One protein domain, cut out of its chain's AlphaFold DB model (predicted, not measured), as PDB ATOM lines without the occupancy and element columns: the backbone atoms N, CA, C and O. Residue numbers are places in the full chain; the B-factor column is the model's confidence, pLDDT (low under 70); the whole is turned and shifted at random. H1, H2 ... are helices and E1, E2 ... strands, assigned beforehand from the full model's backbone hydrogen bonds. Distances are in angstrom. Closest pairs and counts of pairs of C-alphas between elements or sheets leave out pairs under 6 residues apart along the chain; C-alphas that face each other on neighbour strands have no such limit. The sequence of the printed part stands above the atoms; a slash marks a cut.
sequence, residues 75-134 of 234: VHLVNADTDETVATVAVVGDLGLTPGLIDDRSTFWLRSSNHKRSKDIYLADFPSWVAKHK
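What this domain is: This is residues 75 to 134 of the 234 residues of an uncharacterized protein of Pseudomonas sp. CMR5c (UniProt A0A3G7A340). Two hairpins, E1 with E2 and E3 with E4, stand side by side in one twisted antiparallel sheet, and a short helix, H1, lies over one face at the E2 and E1 part. A long link, residues 92 to 107, sweeps from the end of E2 past the E4 edge and back to E3, with residues 98 to 99 paired to E4 on the way. The printed part has 60 residues, with four named strands followed by one named helix; the sheet's order is E2, E1, E3, E4, and the class is mixed, helices and strands. The whole is compact, with a radius of gyration of the C-alphas of 10.4 A, and spans 26 by 23 by 16 A.

How they stand to each other: E1, residues 75 to 79, and E2, residues 84 to 91, form a hairpin; they are antiparallel at 159 degrees, with N 77 and O 87 within hydrogen-bond range at 2.8 A. E2 bends by 52 degrees at residue 87. E3, residues 108 to 112, is antiparallel to E1 at 149 degrees, with N 76 and O 111 at 2.8 A. E4, residues 117 to 120, forms a hairpin with E3, antiparallel at 160 degrees, with N 110 and O 119 at 2.8 A. E2 and E4 are the edge strands and are apart. Residues 98 to 99 pair antiparallel with residues 117 to 118 of E4. From edge to edge the strands' lines turn by 69 degrees; the sheet is only just strongly twisted, its C-alphas lying up to 4.2 A off the best plane. H1, residues 126 to 133, is on the sheet at a height of 9.3 A over the sheet. It lies over E1 and only just over E2, where 3 of its 8 C-alphas fall. It runs along the strands, at 11 degrees to E1 on the local plane. The closest C-alphas of E2 and H1, those of Val 91 and His 133, are 5.2 A apart. In H1 every O i to N i+4 pair is within hydrogen-bond range.

Where its parts are: E1 begins at C-alpha 75, (-3.428, -38.199, 4.542), and is 13.1 A long from first to last C-alpha. E2, the longest strand, measures 19.6 A and ends at C-alpha 91, (0.428, -34.211, 8.645). E3 measures 13.4 A, E4 10.7 A and H1 10.4 A. H1 ends at C-alpha 133, (0.647, -36.214, 13.429).

The domain as a whole: The two C-alphas farthest apart, those of Thr 82 and Gly 93, are 28.4 A apart. The printed part has no cut. The link from E2 to E3, 16 residues, is long; those from E1 to E2, E3 to E4 and E4 to H1 are tight. The mean pLDDT of the printed part is 92.8, and no printed residue is under 70.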
ATOM      1  N   VAL A  75      -2.951 -36.830   4.350       96.88
ATOM      2  CA  VAL A  75      -3.428 -38.199   4.542       96.88
ATOM      3  C   VAL A  75      -4.946 -38.207   4.626       96.88
ATOM      4  O   VAL A  75      -5.559 -37.377   5.303       96.88
ATOM      5  N   HIS A  76      -5.538 -39.178   3.944       96.81
ATOM      6  CA  HIS A  76      -6.968 -39.429   3.908       96.81
ATOM      7  C   HIS A  76      -7.300 -40.616   4.809       96.81
ATOM      8  O   HIS A  76      -6.650 -41.656   4.716       96.81
ATOM      9  N   LEU A  77      -8.312 -40.474   5.657       97.12
ATOM     10  CA  LEU A  77      -8.988 -41.606   6.275       97.12
ATOM     11  C   LEU A  77     -10.025 -42.117   5.276       97.12
ATOM     12  O   LEU A  77     -10.933 -41.371   4.911       97.12
ATOM     13  N   VAL A  78      -9.882 -43.360   4.841       96.44
ATOM     14  CA  VAL A  78     -10.714 -43.988   3.813       96.44
ATOM     15  C   VAL A  78     -11.463 -45.166   4.423       96.44
ATOM     16  O   VAL A  78     -10.882 -45.926   5.201       96.44
ATOM     17  N   ASN A  79     -12.738 -45.310   4.073       94.81
ATOM     18  CA  ASN A  79     -13.501 -46.528   4.316       94.81
ATOM     19  C   ASN A  79     -13.245 -47.511   3.162       94.81
ATOM     20  O   ASN A  79     -13.537 -47.191   2.013       94.81
ATOM     21  N   ALA A  80     -12.687 -48.684   3.458       92.19
ATOM     22  CA  ALA A  80     -12.325 -49.689   2.462       92.19
ATOM     23  C   ALA A  80     -13.539 -50.257   1.714       92.19
ATOM     24  O   ALA A  80     -13.430 -50.557   0.527       92.19
ATOM     25  N   ASP A  81     -14.696 -50.351   2.375       90.38
ATOM     26  CA  ASP A  81     -15.902 -50.949   1.794       90.38
ATOM     27  C   ASP A  81     -16.547 -50.036   0.742       90.38
ATOM     28  O   ASP A  81     -17.160 -50.507  -0.216       90.38
ATOM     29  N   THR A  82     -16.426 -48.717   0.923       91.19
ATOM     30  CA  THR A  82     -17.076 -47.708   0.071       91.19
ATOM     31  C   THR A  82     -16.102 -46.894  -0.781       91.19
ATOM     32  O   THR A  82     -16.546 -46.122  -1.627       91.19
ATOM     33  N   ASP A  83     -14.792 -47.030  -0.545       89.19
ATOM     34  CA  ASP A  83     -13.714 -46.151  -1.038       89.19
ATOM     35  C   ASP A  83     -13.957 -44.651  -0.747       89.19
ATOM     36  O   ASP A  83     -13.384 -43.755  -1.373       89.19
ATOM     37  N   GLU A  84     -14.803 -44.345   0.240       94.19
ATOM     38  CA  GLU A  84     -15.128 -42.973   0.614       94.19
ATOM     39  C   GLU A  84     -14.039 -42.379   1.513       94.19
ATOM     40  O   GLU A  84     -13.590 -42.994   2.484       94.19
ATOM     41  N   THR A  85     -13.647 -41.136   1.225       95.94
ATOM     42  CA  THR A  85     -12.784 -40.358   2.119       95.94
ATOM     43  C   THR A  85     -13.611 -39.737   3.240       95.94
ATOM     44  O   THR A  85     -14.340 -38.773   3.031       95.94
ATOM     45  N   VAL A  86     -13.439 -40.262   4.448       95.56
ATOM     46  CA  VAL A  86     -14.143 -39.845   5.667       95.56
ATOM     47  C   VAL A  86     -13.526 -38.586   6.275       95.56
ATOM     48  O   VAL A  86     -14.223 -37.739   6.828       95.56
ATOM     49  N   ALA A  87     -12.202 -38.453   6.194       96.44
ATOM     50  CA  ALA A  87     -11.486 -37.293   6.708       96.44
ATOM     51  C   ALA A  87     -10.200 -37.047   5.923       96.44
ATOM     52  O   ALA A  87      -9.602 -37.967   5.372       96.44
ATOM     53  N   THR A  88      -9.750 -35.796   5.909       97.00
ATOM     54  CA  THR A  88      -8.482 -35.387   5.296       97.00
ATOM     55  C   THR A  88      -7.698 -34.549   6.294       97.00
ATOM     56  O   THR A  88      -8.245 -33.626   6.899       97.00
ATOM     57  N   VAL A  89      -6.424 -34.884   6.494       96.19
ATOM     58  CA  VAL A  89      -5.574 -34.262   7.514       96.19
ATOM     59  C   VAL A  89      -4.202 -33.959   6.919       96.19
ATOM     60  O   VAL A  89      -3.547 -34.845   6.374       96.19
ATOM     61  N   ALA A  90      -3.757 -32.711   7.052       96.12
ATOM     62  CA  ALA A  90      -2.369 -32.335   6.800       96.12
ATOM     63  C   ALA A  90      -1.496 -32.827   7.960       96.12
ATOM     64  O   ALA A  90      -1.844 -32.616   9.127       96.12
ATOM     65  N   VAL A  91      -0.375 -33.479   7.662       95.12
ATOM     66  CA  VAL A  91       0.428 -34.211   8.645       95.12
ATOM     67  C   VAL A  91       1.930 -33.992   8.502       95.12
ATOM     68  O   VAL A  91       2.430 -33.610   7.447       95.12
ATOM     69  N   VAL A  92       2.656 -34.233   9.596       91.88
ATOM     70  CA  VAL A  92       4.118 -34.130   9.686       91.88
ATOM     71  C   VAL A  92       4.722 -35.296  10.472       91.88
ATOM     72  O   VAL A  92       4.120 -35.830  11.408       91.88
ATOM     73  N   GLY A  93       5.972 -35.638  10.148       87.00
ATOM     74  CA  GLY A  93       6.737 -36.683  10.827       87.00
ATOM     75  C   GLY A  93       6.636 -38.064  10.209       87.00
ATOM     76  O   GLY A  93       6.110 -38.228   9.116       87.00
ATOM     77  N   ASP A  94       7.147 -39.057  10.937       87.38
ATOM     78  CA  ASP A  94       6.983 -40.455  10.557       87.38
ATOM     79  C   ASP A  94       5.539 -40.898  10.814       87.38
ATOM     80  O   ASP A  94       5.082 -40.966  11.955       87.38
ATOM     81  N   LEU A  95       4.822 -41.166   9.728       90.19
ATOM     82  CA  LEU A  95       3.417 -41.557   9.731       90.19
ATOM     83  C   LEU A  95       3.241 -43.079   9.878       90.19
ATOM     84  O   LEU A  95       2.122 -43.548  10.102       90.19
ATOM     85  N   GLY A  96       4.324 -43.853   9.725       90.25
ATOM     86  CA  GLY A  96       4.293 -45.314   9.674       90.25
ATOM     87  C   GLY A  96       3.502 -45.875   8.487       90.25
ATOM     88  O   GLY A  96       3.026 -47.003   8.568       90.25
ATOM     89  N   LEU A  97       3.301 -45.090   7.421       92.19
ATOM     90  CA  LEU A  97       2.648 -45.562   6.198       92.19
ATOM     91  C   LEU A  97       3.609 -46.459   5.416       92.19
ATOM     92  O   LEU A  97       4.773 -46.106   5.219       92.19
ATOM     93  N   THR A  98       3.105 -47.576   4.904       91.81
ATOM     94  CA  THR A  98       3.897 -48.549   4.140       91.81
ATOM     95  C   THR A  98       3.401 -48.647   2.698       91.81
ATOM     96  O   THR A  98       2.240 -48.331   2.435       91.81
ATOM     97  N   PRO A  99       4.250 -49.035   1.729       90.19
ATOM     98  CA  PRO A  99       3.780 -49.372   0.392       90.19
ATOM     99  C   PRO A  99       2.807 -50.553   0.460       90.19
ATOM    100  O   PRO A  99       3.159 -51.615   0.966       90.19
ATOM    101  N   GLY A 100       1.597 -50.374  -0.058       78.12
ATOM    102  CA  GLY A 100       0.561 -51.398  -0.005       78.12
ATOM    103  C   GLY A 100      -0.775 -50.867  -0.502       78.12
ATOM    104  O   GLY A 100      -1.060 -49.674  -0.389       78.12
ATOM    105  N   LEU A 101      -1.578 -51.752  -1.089       81.31
ATOM    106  CA  LEU A 101      -2.966 -51.444  -1.414       81.31
ATOM    107  C   LEU A 101      -3.828 -51.599  -0.159       81.31
ATOM    108  O   LEU A 101      -3.495 -52.371   0.738       81.31
ATOM    109  N   ILE A 102      -4.921 -50.843  -0.112       87.88
ATOM    110  CA  ILE A 102      -6.005 -51.081   0.842       87.88
ATOM    111  C   ILE A 102      -6.602 -52.456   0.524       87.88
ATOM    112  O   ILE A 102      -6.862 -52.747  -0.645       87.88
ATOM    113  N   ASP A 103      -6.796 -53.285   1.545       85.38
ATOM    114  CA  ASP A 103      -7.447 -54.588   1.430       85.38
ATOM    115  C   ASP A 103      -8.531 -54.781   2.503       85.38
ATOM    116  O   ASP A 103      -8.837 -53.873   3.281       85.38
ATOM    117  N   ASP A 104      -9.144 -55.963   2.511       84.94
ATOM    118  CA  ASP A 104     -10.297 -56.327   3.337       84.94
ATOM    119  C   ASP A 104      -9.952 -56.641   4.804       84.94
ATOM    120  O   ASP A 104     -10.840 -56.964   5.595       84.94
ATOM    121  N   ARG A 105      -8.683 -56.515   5.217       88.19
ATOM    122  CA  ARG A 105      -8.265 -56.791   6.603       88.19
ATOM    123  C   ARG A 105      -8.660 -55.702   7.595       88.19
ATOM    124  O   ARG A 105      -8.631 -55.945   8.799       88.19
ATOM    125  N   SER A 106      -9.013 -54.514   7.111       91.06
ATOM    126  CA  SER A 106      -9.499 -53.409   7.936       91.06
ATOM    127  C   SER A 106     -10.565 -52.609   7.200       91.06
ATOM    128  O   SER A 106     -10.433 -52.329   6.012       91.06
ATOM    129  N   THR A 107     -11.591 -52.168   7.929       94.81
ATOM    130  CA  THR A 107     -12.622 -51.257   7.410       94.81
ATOM    131  C   THR A 107     -12.069 -49.857   7.149       94.81
ATOM    132  O   THR A 107     -12.513 -49.185   6.225       94.81
ATOM    133  N   PHE A 108     -11.102 -49.393   7.947       96.44
ATOM    134  CA  PHE A 108     -10.558 -48.040   7.829       96.44
ATOM    135  C   PHE A 108      -9.054 -48.045   7.594       96.44
ATOM    136  O   PHE A 108      -8.295 -48.806   8.204       96.44
ATOM    137  N   TRP A 109      -8.633 -47.144   6.713       96.81
ATOM    138  CA  TRP A 109      -7.249 -47.008   6.291       96.81
ATOM    139  C   TRP A 109      -6.842 -45.547   6.218       96.81
ATOM    140  O   TRP A 109      -7.595 -44.686   5.773       96.81
ATOM    141  N   LEU A 110      -5.607 -45.276   6.608       96.62
ATOM    142  CA  LEU A 110      -4.901 -44.053   6.274       96.62
ATOM    143  C   LEU A 110      -4.256 -44.237   4.904       96.62
ATOM    144  O   LEU A 110      -3.520 -45.200   4.699       96.62
ATOM    145  N   ARG A 111      -4.500 -43.313   3.977       95.88
ATOM    146  CA  ARG A 111      -3.949 -43.321   2.615       95.88
ATOM    147  C   ARG A 111      -3.239 -42.002   2.335       95.88
ATOM    148  O   ARG A 111      -3.820 -40.936   2.527       95.88
ATOM    149  N   SER A 112      -1.992 -42.058   1.872       94.62
ATOM    150  CA  SER A 112      -1.266 -40.863   1.413       94.62
ATOM    151  C   SER A 112      -1.956 -40.238   0.197       94.62
ATOM    152  O   SER A 112      -2.491 -40.971  -0.636       94.62
ATOM    153  N   SER A 113      -1.874 -38.919   0.019       92.50
ATOM    154  CA  SER A 113      -2.510 -38.193  -1.099       92.50
ATOM    155  C   SER A 113      -2.093 -38.650  -2.503       92.50
ATOM    156  O   SER A 113      -2.850 -38.503  -3.454       92.50
ATOM    157  N   ASN A 114      -0.910 -39.251  -2.652       90.38
ATOM    158  CA  ASN A 114      -0.453 -39.845  -3.916       90.38
ATOM    159  C   ASN A 114      -0.890 -41.312  -4.112       90.38
ATOM    160  O   ASN A 114      -0.503 -41.936  -5.096       90.38
ATOM    161  N   HIS A 115      -1.639 -41.864  -3.153       89.81
ATOM    162  CA  HIS A 115      -2.189 -43.221  -3.122       89.81
ATOM    163  C   HIS A 115      -1.139 -44.349  -3.131       89.81
ATOM    164  O   HIS A 115      -1.477 -45.502  -3.373       89.81
ATOM    165  N   LYS A 116       0.139 -44.047  -2.854       91.06
ATOM    166  CA  LYS A 116       1.230 -45.039  -2.894       91.06
ATOM    167  C   LYS A 116       1.501 -45.728  -1.563       91.06
ATOM    168  O   LYS A 116       2.187 -46.748  -1.549       91.06
ATOM    169  N   ARG A 117       1.047 -45.150  -0.449       94.38
ATOM    170  CA  ARG A 117       1.279 -45.686   0.892       94.38
ATOM    171  C   ARG A 117      -0.010 -45.709   1.696       94.38
ATOM    172  O   ARG A 117      -0.815 -44.776   1.617       94.38
ATOM    173  N   SER A 118      -0.161 -46.747   2.501       95.50
ATOM    174  CA  SER A 118      -1.311 -46.931   3.367       95.50
ATOM    175  C   SER A 118      -0.925 -47.539   4.717       95.50
ATOM    176  O   SER A 118       0.201 -48.007   4.928       95.50
ATOM    177  N   LYS A 119      -1.861 -47.454   5.658       94.94
ATOM    178  CA  LYS A 119      -1.798 -48.098   6.969       94.94
ATOM    179  C   LYS A 119      -3.217 -48.339   7.471       94.94
ATOM    180  O   LYS A 119      -4.043 -47.432   7.403       94.94
ATOM    181  N   ASP A 120      -3.489 -49.527   7.979       94.62
ATOM    182  CA  ASP A 120      -4.740 -49.846   8.652       94.62
ATOM    183  C   ASP A 120      -4.874 -49.058   9.965       94.62
ATOM    184  O   ASP A 120      -3.896 -48.746  10.653       94.62
ATOM    185  N   ILE A 121      -6.101 -48.679  10.313       95.00
ATOM    186  CA  ILE A 121      -6.371 -47.993  11.573       95.00
ATOM    187  C   ILE A 121      -7.773 -48.322  12.067       95.00
ATOM    188  O   ILE A 121      -8.722 -48.375  11.288       95.00
ATOM    189  N   TYR A 122      -7.941 -48.472  13.378       94.62
ATOM    190  CA  TYR A 122      -9.274 -48.479  13.968       94.62
ATOM    191  C   TYR A 122      -9.808 -47.051  14.068       94.62
ATOM    192  O   TYR A 122      -9.102 -46.140  14.499       94.62
ATOM    193  N   LEU A 123     -11.088 -46.844  13.745       93.62
ATOM    194  CA  LEU A 123     -11.706 -45.512  13.804       93.62
ATOM    195  C   LEU A 123     -11.555 -44.849  15.188       93.62
ATOM    196  O   LEU A 123     -11.380 -43.636  15.276       93.62
ATOM    197  N   ALA A 124     -11.559 -45.646  16.261       95.19
ATOM    198  CA  ALA A 124     -11.357 -45.173  17.630       95.19
ATOM    199  C   ALA A 124      -9.943 -44.611  17.894       95.19
ATOM    200  O   ALA A 124      -9.792 -43.726  18.735       95.19
ATOM    201  N   ASP A 125      -8.926 -45.072  17.161       95.56
ATOM    202  CA  ASP A 125      -7.535 -44.619  17.304       95.56
ATOM    203  C   ASP A 125      -7.232 -43.374  16.464       95.56
ATOM    204  O   ASP A 125      -6.243 -42.670  16.707       95.56
ATOM    205  N   PHE A 126      -8.092 -43.066  15.489       95.31
ATOM    206  CA  PHE A 126      -7.902 -41.945  14.577       95.31
ATOM    207  C   PHE A 126      -7.713 -40.594  15.293       95.31
ATOM    208  O   PHE A 126      -6.764 -39.888  14.946       95.31
ATOM    209  N   PRO A 127      -8.491 -40.219  16.333       95.38
ATOM    210  CA  PRO A 127      -8.273 -38.958  17.045       95.38
ATOM    211  C   PRO A 127      -6.884 -38.850  17.690       95.38
ATOM    212  O   PRO A 127      -6.241 -37.802  17.600       95.38
ATOM    213  N   SER A 128      -6.391 -39.932  18.298       94.25
ATOM    214  CA  SER A 128      -5.044 -39.984  18.886       94.25
ATOM    215  C   SER A 128      -3.960 -39.893  17.815       94.25
ATOM    216  O   SER A 128      -2.957 -39.201  18.003       94.25
ATOM    217  N   TRP A 129      -4.172 -40.540  16.666       94.50
ATOM    218  CA  TRP A 129      -3.271 -40.435  15.522       94.50
ATOM    219  C   TRP A 129      -3.209 -38.999  14.986       94.50
ATOM    220  O   TRP A 129      -2.120 -38.447  14.824       94.50
ATOM    221  N   VAL A 130      -4.362 -38.346  14.807       94.56
ATOM    222  CA  VAL A 130      -4.439 -36.937  14.395       94.56
ATOM    223  C   VAL A 130      -3.737 -36.040  15.412       94.56
ATOM    224  O   VAL A 130      -2.926 -35.209  15.017       94.56
ATOM    225  N   ALA A 131      -3.967 -36.222  16.712       92.00
ATOM    226  CA  ALA A 131      -3.309 -35.419  17.746       92.00
ATOM    227  C   ALA A 131      -1.772 -35.522  17.697       92.00
ATOM    228  O   ALA A 131      -1.082 -34.549  17.995       92.00
ATOM    229  N   LYS A 132      -1.237 -36.683  17.301       91.44
ATOM    230  CA  LYS A 132       0.206 -36.919  17.172       91.44
ATOM    231  C   LYS A 132       0.801 -36.350  15.880       91.44
ATOM    232  O   LYS A 132       1.923 -35.849  15.908       91.44
ATOM    233  N   HIS A 133       0.084 -36.457  14.762       93.81
ATOM    234  CA  HIS A 133       0.647 -36.214  13.429       93.81
ATOM    235  C   HIS A 133       0.156 -34.942  12.747       93.81
ATOM    236  O   HIS A 133       0.777 -34.525  11.772       93.81
ATOM    237  N   LYS A 134      -0.922 -34.315  13.230       94.94
ATOM    238  CA  LYS A 134      -1.494 -33.117  12.612       94.94
ATOM    239  C   LYS A 134      -0.436 -32.027  12.469       94.94
ATOM    240  O   LYS A 134       0.196 -31.608  13.440       94.94
TER     241      LYS A 134